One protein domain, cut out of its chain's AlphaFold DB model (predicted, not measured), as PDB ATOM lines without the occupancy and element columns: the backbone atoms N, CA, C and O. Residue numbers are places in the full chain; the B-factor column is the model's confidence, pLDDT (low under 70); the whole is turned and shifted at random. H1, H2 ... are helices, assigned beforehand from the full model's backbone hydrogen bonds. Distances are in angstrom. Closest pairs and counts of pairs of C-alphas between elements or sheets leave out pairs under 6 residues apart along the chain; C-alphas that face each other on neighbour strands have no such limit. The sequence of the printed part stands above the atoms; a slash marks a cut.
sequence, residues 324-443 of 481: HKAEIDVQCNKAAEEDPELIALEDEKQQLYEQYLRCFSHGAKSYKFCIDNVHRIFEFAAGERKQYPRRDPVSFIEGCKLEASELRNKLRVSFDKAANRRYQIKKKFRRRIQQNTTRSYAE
ATOM      1  N   HIS A 324      33.298 -21.464 -39.660       72.50
ATOM      2  CA  HIS A 324      32.233 -22.418 -40.038       72.50
ATOM      3  C   HIS A 324      31.672 -23.226 -38.854       72.50
ATOM      4  O   HIS A 324      30.474 -23.491 -38.763       72.50
ATOM      5  N   LYS A 325      32.518 -23.575 -37.877       74.19
ATOM      6  CA  LYS A 325      32.051 -24.227 -36.642       74.19
ATOM      7  C   LYS A 325      31.154 -23.296 -35.820       74.19
ATOM      8  O   LYS A 325      30.147 -23.751 -35.280       74.19
ATOM      9  N   ALA A 326      31.513 -22.014 -35.743       80.94
ATOM     10  CA  ALA A 326      30.697 -21.009 -35.070       80.94
ATOM     11  C   ALA A 326      29.353 -20.835 -35.789       80.94
ATOM     12  O   ALA A 326      28.320 -20.779 -35.134       80.94
ATOM     13  N   GLU A 327      29.349 -20.856 -37.120       84.56
ATOM     14  CA  GLU A 327      28.135 -20.785 -37.933       84.56
ATOM     15  C   GLU A 327      27.201 -21.981 -37.690       84.56
ATOM     16  O   GLU A 327      26.012 -21.794 -37.428       84.56
ATOM     17  N   ILE A 328      27.732 -23.210 -37.677       83.94
ATOM     18  CA  ILE A 328      26.957 -24.411 -37.330       83.94
ATOM     19  C   ILE A 328      26.363 -24.281 -35.924       83.94
ATOM     20  O   ILE A 328      25.195 -24.614 -35.712       83.94
ATOM     21  N   ASP A 329      27.144 -23.801 -34.955       86.06
ATOM     22  CA  ASP A 329      26.673 -23.615 -33.584       86.06
ATOM     23  C   ASP A 329      25.590 -22.531 -33.486       86.06
ATOM     24  O   ASP A 329      24.604 -22.736 -32.773       86.06
ATOM     25  N   VAL A 330      25.708 -21.442 -34.250       91.19
ATOM     26  CA  VAL A 330      24.677 -20.399 -34.379       91.19
ATOM     27  C   VAL A 330      23.391 -20.983 -34.961       91.19
ATOM     28  O   VAL A 330      22.329 -20.813 -34.365       91.19
ATOM     29  N   GLN A 331      23.466 -21.745 -36.053       91.06
ATOM     30  CA  GLN A 331      22.287 -22.384 -36.645       91.06
ATOM     31  C   GLN A 331      21.640 -23.398 -35.688       91.06
ATOM     32  O   GLN A 331      20.418 -23.468 -35.586       91.06
ATOM     33  N   CYS A 332      22.444 -24.154 -34.935       90.88
ATOM     34  CA  CYS A 332      21.944 -25.082 -33.920       90.88
ATOM     35  C   CYS A 332      21.277 -24.365 -32.739       90.88
ATOM     36  O   CYS A 332      20.334 -24.907 -32.162       90.88
ATOM     37  N   ASN A 333      21.790 -23.198 -32.336       92.62
ATOM     38  CA  ASN A 333      21.179 -22.369 -31.297       92.62
ATOM     39  C   ASN A 333      19.844 -21.810 -31.778       92.62
ATOM     40  O   ASN A 333      18.845 -22.031 -31.104       92.62
ATOM     41  N   LYS A 334      19.817 -21.219 -32.977       94.75
ATOM     42  CA  LYS A 334      18.600 -20.697 -33.604       94.75
ATOM     43  C   LYS A 334      17.515 -21.772 -33.722       94.75
ATOM     44  O   LYS A 334      16.402 -21.582 -33.254       94.75
ATOM     45  N   ALA A 335      17.868 -22.957 -34.224       92.50
ATOM     46  CA  ALA A 335      16.930 -24.076 -34.326       92.50
ATOM     47  C   ALA A 335      16.410 -24.571 -32.963       92.50
ATOM     48  O   ALA A 335      15.328 -25.146 -32.897       92.50
ATOM     49  N   ALA A 336      17.186 -24.410 -31.886       93.56
ATOM     50  CA  ALA A 336      16.717 -24.728 -30.542       93.56
ATOM     51  C   ALA A 336      15.781 -23.640 -30.002       93.56
ATOM     52  O   ALA A 336      14.769 -23.975 -29.404       93.56
ATOM     53  N   GLU A 337      16.104 -22.367 -30.230       93.44
ATOM     54  CA  GLU A 337      15.294 -21.211 -29.822       93.44
ATOM     55  C   GLU A 337      13.927 -21.168 -30.520       93.44
ATOM     56  O   GLU A 337      12.969 -20.675 -29.939       93.44
ATOM     57  N   GLU A 338      13.817 -21.739 -31.721       95.50
ATOM     58  CA  GLU A 338      12.573 -21.829 -32.499       95.50
ATOM     59  C   GLU A 338      11.740 -23.103 -32.208       95.50
ATOM     60  O   GLU A 338      10.663 -23.269 -32.779       95.50
ATOM     61  N   ASP A 339      12.203 -24.032 -31.354       96.69
ATOM     62  CA  ASP A 339      11.485 -25.289 -31.069       96.69
ATOM     63  C   ASP A 339      10.287 -25.050 -30.125       96.69
ATOM     64  O   ASP A 339      10.502 -24.670 -28.971       96.69
ATOM     65  N   PRO A 340       9.036 -25.339 -30.543       97.25
ATOM     66  CA  PRO A 340       7.846 -25.032 -29.740       97.25
ATOM     67  C   PRO A 340       7.824 -25.711 -28.366       97.25
ATOM     68  O   PRO A 340       7.334 -25.143 -27.395       97.25
ATOM     69  N   GLU A 341       8.365 -26.928 -28.269       96.69
ATOM     70  CA  GLU A 341       8.426 -27.680 -27.012       96.69
ATOM     71  C   GLU A 341       9.463 -27.078 -26.058       96.69
ATOM     72  O   GLU A 341       9.208 -26.984 -24.858       96.69
ATOM     73  N   LEU A 342      10.617 -26.630 -26.569       96.81
ATOM     74  CA  LEU A 342      11.584 -25.904 -25.750       96.81
ATOM     75  C   LEU A 342      11.029 -24.552 -25.293       96.81
ATOM     76  O   LEU A 342      11.203 -24.231 -24.125       96.81
ATOM     77  N   ILE A 343      10.348 -23.801 -26.165       97.38
ATOM     78  CA  ILE A 343       9.702 -22.528 -25.800       97.38
ATOM     79  C   ILE A 343       8.713 -22.755 -24.648       97.38
ATOM     80  O   ILE A 343       8.839 -22.114 -23.611       97.38
ATOM     81  N   ALA A 344       7.824 -23.746 -24.766       97.31
ATOM     82  CA  ALA A 344       6.870 -24.077 -23.706       97.31
ATOM     83  C   ALA A 344       7.554 -24.467 -22.378       97.31
ATOM     84  O   ALA A 344       7.098 -24.069 -21.306       97.31
ATOM     85  N   LEU A 345       8.662 -25.219 -22.431       96.69
ATOM     86  CA  LEU A 345       9.447 -25.567 -21.241       96.69
ATOM     87  C   LEU A 345      10.147 -24.348 -20.624       96.69
ATOM     88  O   LEU A 345      10.251 -24.262 -19.404       96.69
ATOM     89  N   GLU A 346      10.655 -23.425 -21.442       96.50
ATOM     90  CA  GLU A 346      11.285 -22.184 -20.978       96.50
ATOM     91  C   GLU A 346      10.246 -21.246 -20.334       96.50
ATOM     92  O   GLU A 346      10.527 -20.680 -19.275       96.50
ATOM     93  N   ASP A 347       9.033 -21.171 -20.890       97.00
ATOM     94  CA  ASP A 347       7.902 -20.425 -20.325       97.00
ATOM     95  C   ASP A 347       7.437 -21.022 -18.987       97.00
ATOM     96  O   ASP A 347       7.307 -20.299 -17.997       97.00
ATOM     97  N   GLU A 348       7.257 -22.349 -18.907       96.31
ATOM     98  CA  GLU A 348       6.939 -23.055 -17.653       96.31
ATOM     99  C   GLU A 348       8.008 -22.768 -16.588       96.31
ATOM    100  O   GLU A 348       7.703 -22.439 -15.439       96.31
ATOM    101  N   LYS A 349       9.284 -22.852 -16.976       95.44
ATOM    102  CA  LYS A 349      10.423 -22.585 -16.096       95.44
ATOM    103  C   LYS A 349      10.409 -21.147 -15.578       95.44
ATOM    104  O   LYS A 349      10.686 -20.931 -14.398       95.44
ATOM    105  N   GLN A 350      10.094 -20.175 -16.433       95.56
ATOM    106  CA  GLN A 350       9.996 -18.762 -16.068       95.56
ATOM    107  C   GLN A 350       8.829 -18.513 -15.101       95.56
ATOM    108  O   GLN A 350       9.024 -17.880 -14.064       95.56
ATOM    109  N   GLN A 351       7.651 -19.087 -15.364       96.50
ATOM    110  CA  GLN A 351       6.487 -18.989 -14.474       96.50
ATOM    111  C   GLN A 351       6.766 -19.594 -13.092       96.50
ATOM    112  O   GLN A 351       6.478 -18.970 -12.067       96.50
ATOM    113  N   LEU A 352       7.381 -20.783 -13.042       96.75
ATOM    114  CA  LEU A 352       7.796 -21.420 -11.787       96.75
ATOM    115  C   LEU A 352       8.818 -20.570 -11.027       96.75
ATOM    116  O   LEU A 352       8.796 -20.532  -9.798       96.75
ATOM    117  N   TYR A 353       9.714 -19.886 -11.739       95.31
ATOM    118  CA  TYR A 353      10.715 -19.025 -11.119       95.31
ATOM    119  C   TYR A 353      10.095 -17.763 -10.529       95.31
ATOM    120  O   TYR A 353      10.457 -17.361  -9.427       95.31
ATOM    121  N   GLU A 354       9.120 -17.167 -11.206       94.00
ATOM    122  CA  GLU A 354       8.375 -16.025 -10.677       94.00
ATOM    123  C   GLU A 354       7.560 -16.396  -9.439       94.00
ATOM    124  O   GLU A 354       7.574 -15.646  -8.463       94.00
ATOM    125  N   GLN A 355       6.906 -17.563  -9.437       95.31
ATOM    126  CA  GLN A 355       6.244 -18.104  -8.245       95.31
ATOM    127  C   GLN A 355       7.253 -18.328  -7.116       95.31
ATOM    128  O   GLN A 355       7.031 -17.882  -5.995       95.31
ATOM    129  N   TYR A 356       8.406 -18.927  -7.427       95.75
ATOM    130  CA  TYR A 356       9.476 -19.159  -6.460       95.75
ATOM    131  C   TYR A 356       9.979 -17.853  -5.838       95.75
ATOM    132  O   TYR A 356      10.115 -17.767  -4.622       95.75
ATOM    133  N   LEU A 357      10.199 -16.809  -6.640       93.88
ATOM    134  CA  LEU A 357      10.646 -15.503  -6.151       93.88
ATOM    135  C   LEU A 357       9.619 -14.815  -5.240       93.88
ATOM    136  O   LEU A 357      10.025 -14.029  -4.384       93.88
ATOM    137  N   ARG A 358       8.318 -15.111  -5.380       94.62
ATOM    138  CA  ARG A 358       7.269 -14.591  -4.482       94.62
ATOM    139  C   ARG A 358       7.336 -15.189  -3.080       94.62
ATOM    140  O   ARG A 358       6.771 -14.595  -2.176       94.62
ATOM    141  N   CYS A 359       8.047 -16.297  -2.871       95.62
ATOM    142  CA  CYS A 359       8.251 -16.873  -1.541       95.62
ATOM    143  C   CYS A 359       9.318 -16.137  -0.706       95.62
ATOM    144  O   CYS A 359       9.557 -16.525   0.442       95.62
ATOM    145  N   PHE A 360       9.985 -15.116  -1.259       94.62
ATOM    146  CA  PHE A 360      11.103 -14.416  -0.621       94.62
ATOM    147  C   PHE A 360      10.848 -12.914  -0.453       94.62
ATOM    148  O   PHE A 360      10.112 -12.292  -1.220       94.62
ATOM    149  N   SER A 361      11.512 -12.316   0.539       87.00
ATOM    150  CA  SER A 361      11.546 -10.868   0.753       87.00
ATOM    151  C   SER A 361      12.135 -10.109  -0.454       87.00
ATOM    152  O   SER A 361      12.804 -10.683  -1.322       87.00
ATOM    153  N   HIS A 362      11.859  -8.799  -0.539       67.62
ATOM    154  CA  HIS A 362      12.282  -7.913  -1.635       67.62
ATOM    155  C   HIS A 362      13.824  -7.831  -1.732       67.62
ATOM    156  O   HIS A 362      14.442  -6.925  -1.198       67.62
ATOM    157  N   GLY A 363      14.447  -8.802  -2.407       68.00
ATOM    158  CA  GLY A 363      15.906  -8.898  -2.583       68.00
ATOM    159  C   GLY A 363      16.376 -10.033  -3.510       68.00
ATOM    160  O   GLY A 363      17.505 -10.021  -4.004       68.00
ATOM    161  N   ALA A 364      15.511 -10.999  -3.840       72.19
ATOM    162  CA  ALA A 364      15.883 -12.170  -4.644       72.19
ATOM    163  C   ALA A 364      16.012 -11.916  -6.171       72.19
ATOM    164  O   ALA A 364      16.532 -12.765  -6.894       72.19
ATOM    165  N   LYS A 365      15.595 -10.749  -6.689       68.00
ATOM    166  CA  LYS A 365      15.476 -10.477  -8.142       68.00
ATOM    167  C   LYS A 365      16.804 -10.272  -8.902       68.00
ATOM    168  O   LYS A 365      16.802 -10.308 -10.126       68.00
ATOM    169  N   SER A 366      17.940 -10.073  -8.223       61.34
ATOM    170  CA  SER A 366      19.229  -9.715  -8.864       61.34
ATOM    171  C   SER A 366      20.062 -10.915  -9.365       61.34
ATOM    172  O   SER A 366      21.119 -10.743  -9.977       61.34
ATOM    173  N   TYR A 367      19.635 -12.155  -9.116       68.69
ATOM    174  CA  TYR A 367      20.428 -13.328  -9.490       68.69
ATOM    175  C   TYR A 367      20.189 -13.759 -10.941       68.69
ATOM    176  O   TYR A 367      19.058 -13.802 -11.418       68.69
ATOM    177  N   LYS A 368      21.271 -14.145 -11.636       84.81
ATOM    178  CA  LYS A 368      21.204 -14.777 -12.964       84.81
ATOM    179  C   LYS A 368      20.246 -15.973 -12.913       84.81
ATOM    180  O   LYS A 368      20.354 -16.794 -12.006       84.81
ATOM    181  N   PHE A 369      19.363 -16.099 -13.897       88.25
ATOM    182  CA  PHE A 369      18.395 -17.190 -13.959       88.25
ATOM    183  C   PHE A 369      19.075 -18.535 -14.278       88.25
ATOM    184  O   PHE A 369      19.260 -18.910 -15.435       88.25
ATOM    185  N   CYS A 370      19.520 -19.244 -13.240       91.06
ATOM    186  CA  CYS A 370      20.121 -20.574 -13.328       91.06
ATOM    187  C   CYS A 370      19.872 -21.383 -12.050       91.06
ATOM    188  O   CYS A 370      19.656 -20.816 -10.976       91.06
ATOM    189  N   ILE A 371      19.940 -22.714 -12.159       91.94
ATOM    190  CA  ILE A 371      19.619 -23.631 -11.058       91.94
ATOM    191  C   ILE A 371      20.500 -23.417  -9.817       91.94
ATOM    192  O   ILE A 371      19.993 -23.406  -8.699       91.94
ATOM    193  N   ASP A 372      21.790 -23.120 -10.001       92.06
ATOM    194  CA  ASP A 372      22.708 -22.818  -8.894       92.06
ATOM    195  C   ASP A 372      22.244 -21.616  -8.071       92.06
ATOM    196  O   ASP A 372      22.408 -21.583  -6.853       92.06
ATOM    197  N   ASN A 373      21.656 -20.614  -8.725       90.62
ATOM    198  CA  ASN A 373      21.145 -19.441  -8.032       90.62
ATOM    199  C   ASN A 373      19.812 -19.722  -7.340       90.62
ATOM    200  O   ASN A 373      19.608 -19.207  -6.246       90.62
ATOM    201  N   VAL A 374      18.955 -20.579  -7.905       92.38
ATOM    202  CA  VAL A 374      17.760 -21.076  -7.200       92.38
ATOM    203  C   VAL A 374      18.182 -21.732  -5.880       92.38
ATOM    204  O   VAL A 374      17.661 -21.366  -4.828       92.38
ATOM    205  N   HIS A 375      19.183 -22.621  -5.911       93.31
ATOM    206  CA  HIS A 375      19.732 -23.254  -4.707       93.31
ATOM    207  C   HIS A 375      20.319 -22.236  -3.724       93.31
ATOM    208  O   HIS A 375      19.954 -22.252  -2.553       93.31
ATOM    209  N   ARG A 376      21.148 -21.297  -4.198       91.88
ATOM    210  CA  ARG A 376      21.749 -20.257  -3.345       91.88
ATOM    211  C   ARG A 376      20.716 -19.377  -2.653       91.88
ATOM    212  O   ARG A 376      20.878 -19.091  -1.475       91.88
ATOM    213  N   ILE A 377      19.674 -18.940  -3.364       92.56
ATOM    214  CA  ILE A 377      18.591 -18.124  -2.790       92.56
ATOM    215  C   ILE A 377      17.938 -18.875  -1.624       92.56
ATOM    216  O   ILE A 377      17.740 -18.293  -0.560       92.56
ATOM    217  N   PHE A 378      17.681 -20.175  -1.801       94.50
ATOM    218  CA  PHE A 378      17.128 -21.017  -0.744       94.50
ATOM    219  C   PHE A 378      18.077 -21.130   0.457       94.50
ATOM    220  O   PHE A 378      17.653 -20.927   1.590       94.50
ATOM    221  N   GLU A 379      19.357 -21.433   0.213       94.25
ATOM    222  CA  GLU A 379      20.390 -21.579   1.252       94.25
ATOM    223  C   GLU A 379      20.587 -20.282   2.055       94.25
ATOM    224  O   GLU A 379      20.746 -20.329   3.276       94.25
ATOM    225  N   PHE A 380      20.554 -19.119   1.391       92.56
ATOM    226  CA  PHE A 380      20.625 -17.816   2.059       92.56
ATOM    227  C   PHE A 380      19.409 -17.587   2.959       92.56
ATOM    228  O   PHE A 380      19.580 -17.277   4.136       92.56
ATOM    229  N   ALA A 381      18.197 -17.814   2.444       92.56
ATOM    230  CA  ALA A 381      16.964 -17.654   3.215       92.56
ATOM    231  C   ALA A 381      16.850 -18.640   4.389       92.56
ATOM    232  O   ALA A 381      16.226 -18.331   5.402       92.56
ATOM    233  N   ALA A 382      17.458 -19.823   4.264       94.19
ATOM    234  CA  ALA A 382      17.522 -20.833   5.317       94.19
ATOM    235  C   ALA A 382      18.626 -20.573   6.358       94.19
ATOM    236  O   ALA A 382      18.673 -21.278   7.364       94.19
ATOM    237  N   GLY A 383      19.509 -19.592   6.132       92.19
ATOM    238  CA  GLY A 383      20.671 -19.333   6.988       92.19
ATOM    239  C   GLY A 383      21.789 -20.379   6.861       92.19
ATOM    240  O   GLY A 383      22.749 -20.348   7.625       92.19
ATOM    241  N   GLU A 384      21.698 -21.285   5.885       93.56
ATOM    242  CA  GLU A 384      22.690 -22.336   5.612       93.56
ATOM    243  C   GLU A 384      23.950 -21.768   4.941       93.56
ATOM    244  O   GLU A 384      25.022 -22.375   4.963       93.56
ATOM    245  N   ARG A 385      23.839 -20.569   4.358       90.94
ATOM    246  CA  ARG A 385      24.931 -19.880   3.673       90.94
ATOM    247  C   ARG A 385      24.999 -18.414   4.083       90.94
ATOM    248  O   ARG A 385      23.986 -17.726   4.148       90.94
ATOM    249  N   LYS A 386      26.213 -17.901   4.308       87.56
ATOM    250  CA  LYS A 386      26.433 -16.485   4.647       87.56
ATOM    251  C   LYS A 386      26.223 -15.591   3.428       87.56
ATOM    252  O   LYS A 386      26.896 -15.764   2.411       87.56
ATOM    253  N   GLN A 387      25.326 -14.618   3.549       79.56
ATOM    254  CA  GLN A 387      25.082 -13.622   2.514       79.56
ATOM    255  C   GLN A 387      26.205 -12.576   2.463       79.56
ATOM    256  O   GLN A 387      26.805 -12.229   3.480       79.56
ATOM    257  N   TYR A 388      26.501 -12.068   1.264       80.31
ATOM    258  CA  TYR A 388      27.472 -10.988   1.107       80.31
ATOM    259  C   TYR A 388      26.939  -9.684   1.725       80.31
ATOM    260  O   TYR A 388      25.802  -9.315   1.432       80.31
ATOM    261  N   PRO A 389      27.766  -8.932   2.476       74.44
ATOM    262  CA  PRO A 389      27.316  -7.778   3.265       74.44
ATOM    263  C   PRO A 389      26.737  -6.605   2.458       74.44
ATOM    264  O   PRO A 389      26.161  -5.696   3.038       74.44
ATOM    265  N   ARG A 390      26.883  -6.594   1.127       78.19
ATOM    266  CA  ARG A 390      26.403  -5.516   0.241       78.19
ATOM    267  C   ARG A 390      25.026  -5.775  -0.390       78.19
ATOM    268  O   ARG A 390      24.684  -5.102  -1.355       78.19
ATOM    269  N   ARG A 391      24.277  -6.791   0.051       78.62
ATOM    270  CA  ARG A 391      22.977  -7.157  -0.543       78.62
ATOM    271  C   ARG A 391      21.899  -7.257   0.520       78.62
ATOM    272  O   ARG A 391      22.167  -7.806   1.585       78.62
ATOM    273  N   ASP A 392      20.693  -6.821   0.171       83.50
ATOM    274  CA  ASP A 392      19.522  -6.921   1.043       83.50
ATOM    275  C   ASP A 392      19.286  -8.373   1.471       83.50
ATOM    276  O   ASP A 392      19.321  -9.266   0.614       83.50
ATOM    277  N   PRO A 393      19.085  -8.635   2.775       86.00
ATOM    278  CA  PRO A 393      18.963  -9.985   3.295       86.00
ATOM    279  C   PRO A 393      17.780 -10.711   2.654       86.00
ATOM    280  O   PRO A 393      16.643 -10.239   2.688       86.00
ATOM    281  N   VAL A 394      18.057 -11.875   2.070       91.50
ATOM    282  CA  VAL A 394      17.014 -12.746   1.526       91.50
ATOM    283  C   VAL A 394      16.468 -13.581   2.676       91.50
ATOM    284  O   VAL A 394      17.214 -14.328   3.301       91.50
ATOM    285  N   SER A 395      15.172 -13.480   2.940       93.00
ATOM    286  CA  SER A 395      14.459 -14.305   3.914       93.00
ATOM    287  C   SER A 395      13.192 -14.877   3.285       93.00
ATOM    288  O   SER A 395      12.684 -14.350   2.292       93.00
ATOM    289  N   PHE A 396      12.688 -15.980   3.839       96.44
ATOM    290  CA  PHE A 396      11.376 -16.495   3.455       96.44
ATOM    291  C   PHE A 396      10.284 -15.529   3.923       96.44
ATOM    292  O   PHE A 396      10.353 -15.012   5.039       96.44
ATOM    293  N   ILE A 397       9.258 -15.332   3.095       95.69
ATOM    294  CA  ILE A 397       7.985 -14.787   3.574       95.69
ATOM    295  C   ILE A 397       7.379 -15.799   4.556       95.69
ATOM    296  O   ILE A 397       7.554 -17.013   4.402       95.69
ATOM    297  N   GLU A 398       6.712 -15.302   5.597       95.12
ATOM    298  CA  GLU A 398       6.101 -16.130   6.634       95.12
ATOM    299  C   GLU A 398       5.185 -17.207   6.020       95.12
ATOM    300  O   GLU A 398       4.351 -16.924   5.166       95.12
ATOM    301  N   GLY A 399       5.395 -18.473   6.404       95.31
ATOM    302  CA  GLY A 399       4.654 -19.627   5.875       95.31
ATOM    303  C   GLY A 399       5.123 -20.182   4.518       95.31
ATOM    304  O   GLY A 399       4.826 -21.331   4.205       95.31
ATOM    305  N   CYS A 400       5.931 -19.457   3.737       96.88
ATOM    306  CA  CYS A 400       6.275 -19.854   2.359       96.88
ATOM    307  C   CYS A 400       7.468 -20.823   2.225       96.88
ATOM    308  O   CYS A 400       7.818 -21.220   1.113       96.88
ATOM    309  N   LYS A 401       8.128 -21.232   3.320       96.75
ATOM    310  CA  LYS A 401       9.341 -22.082   3.257       96.75
ATOM    311  C   LYS A 401       9.094 -23.439   2.579       96.75
ATOM    312  O   LYS A 401       9.939 -23.905   1.812       96.75
ATOM    313  N   LEU A 402       7.960 -24.079   2.873       96.81
ATOM    314  CA  LEU A 402       7.613 -25.380   2.292       96.81
ATOM    315  C   LEU A 402       7.330 -25.251   0.789       96.81
ATOM    316  O   LEU A 402       7.926 -25.973  -0.007       96.81
ATOM    317  N   GLU A 403       6.512 -24.267   0.409       97.44
ATOM    318  CA  GLU A 403       6.200 -23.945  -0.986       97.44
ATOM    319  C   GLU A 403       7.471 -23.635  -1.792       97.44
ATOM    320  O   GLU A 403       7.685 -24.198  -2.867       97.44
ATOM    321  N   ALA A 404       8.384 -22.828  -1.237       96.56
ATOM    322  CA  ALA A 404       9.674 -22.535  -1.858       96.56
ATOM    323  C   ALA A 404      10.501 -23.809  -2.106       96.56
ATOM    324  O   ALA A 404      11.157 -23.939  -3.140       96.56
ATOM    325  N   SER A 405      10.472 -24.771  -1.177       97.31
ATOM    326  CA  SER A 405      11.174 -26.052  -1.326       97.31
ATOM    327  C   SER A 405      10.566 -26.909  -2.442       97.31
ATOM    328  O   SER A 405      11.298 -27.498  -3.246       97.31
ATOM    329  N   GLU A 406       9.237 -26.955  -2.540       97.88
ATOM    330  CA  GLU A 406       8.534 -27.657  -3.617       97.88
ATOM    331  C   GLU A 406       8.800 -27.022  -4.985       97.88
ATOM    332  O   GLU A 406       9.155 -27.725  -5.937       97.88
ATOM    333  N   LEU A 407       8.699 -25.694  -5.082       97.31
ATOM    334  CA  LEU A 407       8.990 -24.936  -6.299       97.31
ATOM    335  C   LEU A 407      10.452 -25.090  -6.723       97.31
ATOM    336  O   LEU A 407      10.717 -25.284  -7.906       97.31
ATOM    337  N   ARG A 408      11.403 -25.117  -5.780       96.56
ATOM    338  CA  ARG A 408      12.817 -25.425  -6.058       96.56
ATOM    339  C   ARG A 408      12.984 -26.795  -6.718       96.56
ATOM    340  O   ARG A 408      13.728 -26.922  -7.691       96.56
ATOM    341  N   ASN A 409      12.296 -27.821  -6.216       96.06
ATOM    342  CA  ASN A 409      12.354 -29.166  -6.796       96.06
ATOM    343  C   ASN A 409      11.714 -29.215  -8.192       96.06
ATOM    344  O   ASN A 409      12.295 -29.812  -9.102       96.06
ATOM    345  N   LYS A 410      10.561 -28.555  -8.379       97.38
ATOM    346  CA  LYS A 410       9.902 -28.419  -9.691       97.38
ATOM    347  C   LYS A 410      10.798 -27.686 -10.693       97.38
ATOM    348  O   LYS A 410      10.980 -28.169 -11.809       97.38
ATOM    349  N   LEU A 411      11.432 -26.590 -10.272       96.50
ATOM    350  CA  LEU A 411      12.405 -25.847 -11.072       96.50
ATOM    351  C   LEU A 411      13.567 -26.737 -11.502       96.50
ATOM    352  O   LEU A 411      13.875 -26.759 -12.685       96.50
ATOM    353  N   ARG A 412      14.172 -27.517 -10.595       96.25
ATOM    354  CA  ARG A 412      15.256 -28.451 -10.958       96.25
ATOM    355  C   ARG A 412      14.840 -29.389 -12.091       96.25
ATOM    356  O   ARG A 412      15.533 -29.475 -13.098       96.25
ATOM    357  N   VAL A 413      13.676 -30.028 -11.957       96.44
ATOM    358  CA  VAL A 413      13.138 -30.932 -12.986       96.44
ATOM    359  C   VAL A 413      12.883 -30.195 -14.306       96.44
ATOM    360  O   VAL A 413      13.193 -30.728 -15.369       96.44
ATOM    361  N   SER A 414      12.347 -28.973 -14.259       95.50
ATOM    362  CA  SER A 414      12.107 -28.149 -15.452       95.50
ATOM    363  C   SER A 414      13.417 -27.730 -16.145       95.50
ATOM    364  O   SER A 414      13.555 -27.905 -17.358       95.50
ATOM    365  N   PHE A 415      14.434 -27.294 -15.386       95.69
ATOM    366  CA  PHE A 415      15.778 -27.003 -15.903       95.69
ATOM    367  C   PHE A 415      16.392 -28.223 -16.600       95.69
ATOM    368  O   PHE A 415      16.899 -28.093 -17.716       95.69
ATOM    369  N   ASP A 416      16.303 -29.406 -15.988       94.12
ATOM    370  CA  ASP A 416      16.819 -30.648 -16.568       94.12
ATOM    371  C   ASP A 416      16.071 -31.030 -17.852       94.12
ATOM    372  O   ASP A 416      16.694 -31.408 -18.848       94.12
ATOM    373  N   LYS A 417      14.735 -30.905 -17.875       96.38
ATOM    374  CA  LYS A 417      13.918 -31.146 -19.076       96.38
ATOM    375  C   LYS A 417      14.307 -30.205 -20.218       96.38
ATOM    376  O   LYS A 417      14.595 -30.685 -21.316       96.38
ATOM    377  N   ALA A 418      14.381 -28.897 -19.962       95.25
ATOM    378  CA  ALA A 418      14.755 -27.896 -20.963       95.25
ATOM    379  C   ALA A 418      16.188 -28.111 -21.480       95.25
ATOM    380  O   ALA A 418      16.429 -28.102 -22.690       95.25
ATOM    381  N   ALA A 419      17.145 -28.387 -20.585       93.94
ATOM    382  CA  ALA A 419      18.530 -28.677 -20.954       93.94
ATOM    383  C   ALA A 419      18.637 -29.937 -21.829       93.94
ATOM    384  O   ALA A 419      19.298 -29.917 -22.874       93.94
ATOM    385  N   ASN A 420      17.938 -31.011 -21.448       93.25
ATOM    386  CA  ASN A 420      17.881 -32.245 -22.224       93.25
ATOM    387  C   ASN A 420      17.246 -32.015 -23.597       93.25
ATOM    388  O   ASN A 420      17.814 -32.439 -24.605       93.25
ATOM    389  N   ARG A 421      16.112 -31.305 -23.670       95.44
ATOM    390  CA  ARG A 421      15.433 -30.996 -24.935       95.44
ATOM    391  C   ARG A 421      16.331 -30.183 -25.866       95.44
ATOM    392  O   ARG A 421      16.565 -30.600 -27.002       95.44
ATOM    393  N   ARG A 422      16.927 -29.099 -25.360       96.06
ATOM    394  CA  ARG A 422      17.899 -28.265 -26.089       96.06
ATOM    395  C   ARG A 422      19.058 -29.104 -26.632       96.06
ATOM    396  O   ARG A 422      19.433 -28.964 -27.796       96.06
ATOM    397  N   TYR A 423      19.607 -30.009 -25.820       92.81
ATOM    398  CA  TYR A 423      20.652 -30.935 -26.257       92.81
ATOM    399  C   TYR A 423      20.175 -31.858 -27.392       92.81
ATOM    400  O   TYR A 423      20.895 -32.018 -28.382       92.81
ATOM    401  N   GLN A 424      18.972 -32.437 -27.297       91.19
ATOM    402  CA  GLN A 424      18.428 -33.311 -28.344       91.19
ATOM    403  C   GLN A 424      18.216 -32.572 -29.670       91.19
ATOM    404  O   GLN A 424      18.585 -33.110 -30.718       91.19
ATOM    405  N   ILE A 425      17.695 -31.341 -29.640       91.62
ATOM    406  CA  ILE A 425      17.488 -30.520 -30.846       91.62
ATOM    407  C   ILE A 425      18.826 -30.226 -31.518       91.62
ATOM    408  O   ILE A 425      19.024 -30.580 -32.682       91.62
ATOM    409  N   LYS A 426      19.791 -29.683 -30.763       92.06
ATOM    410  CA  LYS A 426      21.140 -29.399 -31.272       92.06
ATOM    411  C   LYS A 426      21.789 -30.648 -31.859       92.06
ATOM    412  O   LYS A 426      22.367 -30.611 -32.941       92.06
ATOM    413  N   LYS A 427      21.660 -31.788 -31.179       87.56
ATOM    414  CA  LYS A 427      22.179 -33.077 -31.651       87.56
ATOM    415  C   LYS A 427      21.515 -33.528 -32.953       87.56
ATOM    416  O   LYS A 427      22.215 -34.007 -33.844       87.56
ATOM    417  N   LYS A 428      20.192 -33.394 -33.079       87.12
ATOM    418  CA  LYS A 428      19.441 -33.723 -34.301       87.12
ATOM    419  C   LYS A 428      19.851 -32.813 -35.461       87.12
ATOM    420  O   LYS A 428      20.099 -33.316 -36.553       87.12
ATOM    421  N   PHE A 429      19.986 -31.512 -35.216       89.38
ATOM    422  CA  PHE A 429      20.365 -30.539 -36.237       89.38
ATOM    423  C   PHE A 429      21.800 -30.753 -36.726       89.38
ATOM    424  O   PHE A 429      22.017 -30.909 -37.926       89.38
ATOM    425  N   ARG A 430      22.763 -30.920 -35.806       84.81
ATOM    426  CA  ARG A 430      24.148 -31.287 -36.150       84.81
ATOM    427  C   ARG A 430      24.215 -32.572 -36.973       84.81
ATOM    428  O   ARG A 430      24.958 -32.633 -37.942       84.81
ATOM    429  N   ARG A 431      23.414 -33.591 -36.630       82.06
ATOM    430  CA  ARG A 431      23.323 -34.828 -37.428       82.06
ATOM    431  C   ARG A 431      22.808 -34.575 -38.841       82.06
ATOM    432  O   ARG A 431      23.322 -35.190 -39.766       82.06
ATOM    433  N   ARG A 432      21.820 -33.693 -39.013       84.12
ATOM    434  CA  ARG A 432      21.276 -33.344 -40.332       84.12
ATOM    435  C   ARG A 432      22.297 -32.586 -41.176       84.12
ATOM    436  O   ARG A 432      22.512 -32.974 -42.317       84.12
ATOM    437  N   ILE A 433      22.963 -31.577 -40.607       83.12
ATOM    438  CA  ILE A 433      24.078 -30.884 -41.271       83.12
ATOM    439  C   ILE A 433      25.124 -31.913 -41.687       83.12
ATOM    440  O   ILE A 433      25.465 -31.986 -42.855       83.12
ATOM    441  N   GLN A 434      25.541 -32.788 -40.772       76.31
ATOM    442  CA  GLN A 434      26.544 -33.809 -41.061       76.31
ATOM    443  C   GLN A 434      26.126 -34.763 -42.183       76.31
ATOM    444  O   GLN A 434      26.956 -35.139 -43.008       76.31
ATOM    445  N   GLN A 435      24.863 -35.192 -42.209       78.69
ATOM    446  CA  GLN A 435      24.326 -36.025 -43.285       78.69
ATOM    447  C   GLN A 435      24.353 -35.281 -44.619       78.69
ATOM    448  O   GLN A 435      24.761 -35.867 -45.616       78.69
ATOM    449  N   ASN A 436      24.001 -33.995 -44.624       79.31
ATOM    450  CA  ASN A 436      24.071 -33.152 -45.812       79.31
ATOM    451  C   ASN A 436      25.519 -32.946 -46.273       79.31
ATOM    452  O   ASN A 436      25.796 -33.106 -47.455       79.31
ATOM    453  N   THR A 437      26.458 -32.681 -45.360       76.44
ATOM    454  CA  THR A 437      27.887 -32.566 -45.678       76.44
ATOM    455  C   THR A 437      28.418 -33.884 -46.232       76.44
ATOM    456  O   THR A 437      29.034 -33.903 -47.291       76.44
ATOM    457  N   THR A 438      28.105 -35.005 -45.574       72.75
ATOM    458  CA  THR A 438      28.456 -36.362 -46.030       72.75
ATOM    459  C   THR A 438      27.928 -36.611 -47.442       72.75
ATOM    460  O   THR A 438      28.683 -37.015 -48.316       72.75
ATOM    461  N   ARG A 439      26.657 -36.287 -47.696       75.38
ATOM    462  CA  ARG A 439      26.047 -36.401 -49.020       75.38
ATOM    463  C   ARG A 439      26.726 -35.494 -50.053       75.38
ATOM    464  O   ARG A 439      27.013 -35.957 -51.149       75.38
ATOM    465  N   SER A 440      27.070 -34.260 -49.677       76.81
ATOM    466  CA  SER A 440      27.799 -33.330 -50.548       76.81
ATOM    467  C   SER A 440      29.158 -33.885 -50.973       76.81
ATOM    468  O   SER A 440      29.526 -33.745 -52.127       76.81
ATOM    469  N   TYR A 441      29.876 -34.602 -50.100       72.56
ATOM    470  CA  TYR A 441      31.140 -35.235 -50.494       72.56
ATOM    471  C   TYR A 441      30.977 -36.258 -51.619       72.56
ATOM    472  O   TYR A 441      31.925 -36.500 -52.352       72.56
ATOM    473  N   ALA A 442      29.808 -36.888 -51.733       71.00
ATOM    474  CA  ALA A 442      29.578 -37.911 -52.743       71.00
ATOM    475  C   ALA A 442      28.902 -37.387 -54.018       71.00
ATOM    476  O   ALA A 442      28.983 -38.047 -55.047       71.00
ATOM    477  N   GLU A 443      28.207 -36.250 -53.943       77.88
ATOM    478  CA  GLU A 443      27.408 -35.708 -55.053       77.88
ATOM    479  C   GLU A 443      27.973 -34.395 -55.628       77.88
ATOM    480  O   GLU A 443      27.582 -33.997 -56.723       77.88
TER     481      GLU A 443
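What this domain is: This is residues 324 to 443 of the 481 residues of an uncharacterized protein of Crucibulum laeve (UniProt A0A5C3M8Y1). One long helix, H4, is the spine of a rod: H2 and H3 pack alongside its first part, H1 crosses it farther on, and residues 434 to 443 stick out. The printed part has 120 residues with four named helices, H1 to H4, and is all helix. It is loose, radius of gyration of the C-alphas 19.6 A, spanning 68 by 27 by 19 A.

Where its parts are: H4, residues 401 to 443, measures 62.5 A between end C-alphas, the last at (27.408, -35.708, -55.053). H2 is residues 340 to 358, 27.3 A; H3, 371 to 381, 15.7 A; H1, 324 to 337, 19.8 A, from C-alpha 324 at (32.233, -22.418, -40.038).

How they stand to each other: H4, the hub, touches three helices, running opposite ways to each. Closest C-alphas are Tyr 356 and Ala 404 for H2, 5.7 A, shallow tilt 23 degrees; Ile 371 and Arg 412 for H3, 6.5 A, 13 degrees, a hairpin; Cys 332 and Lys 426 for H1, 5.1 A, steep tilt 47 degrees. Every O i to N i+4 pair is within hydrogen-bond range in H1, H2 and H3, 38 of 39 in H4.

The domain as a whole: The printed part has no cut. Links H2 to H3 and H3 to H4 are long. Residues 362 to 363 and 365 to 367 have pLDDT under 70.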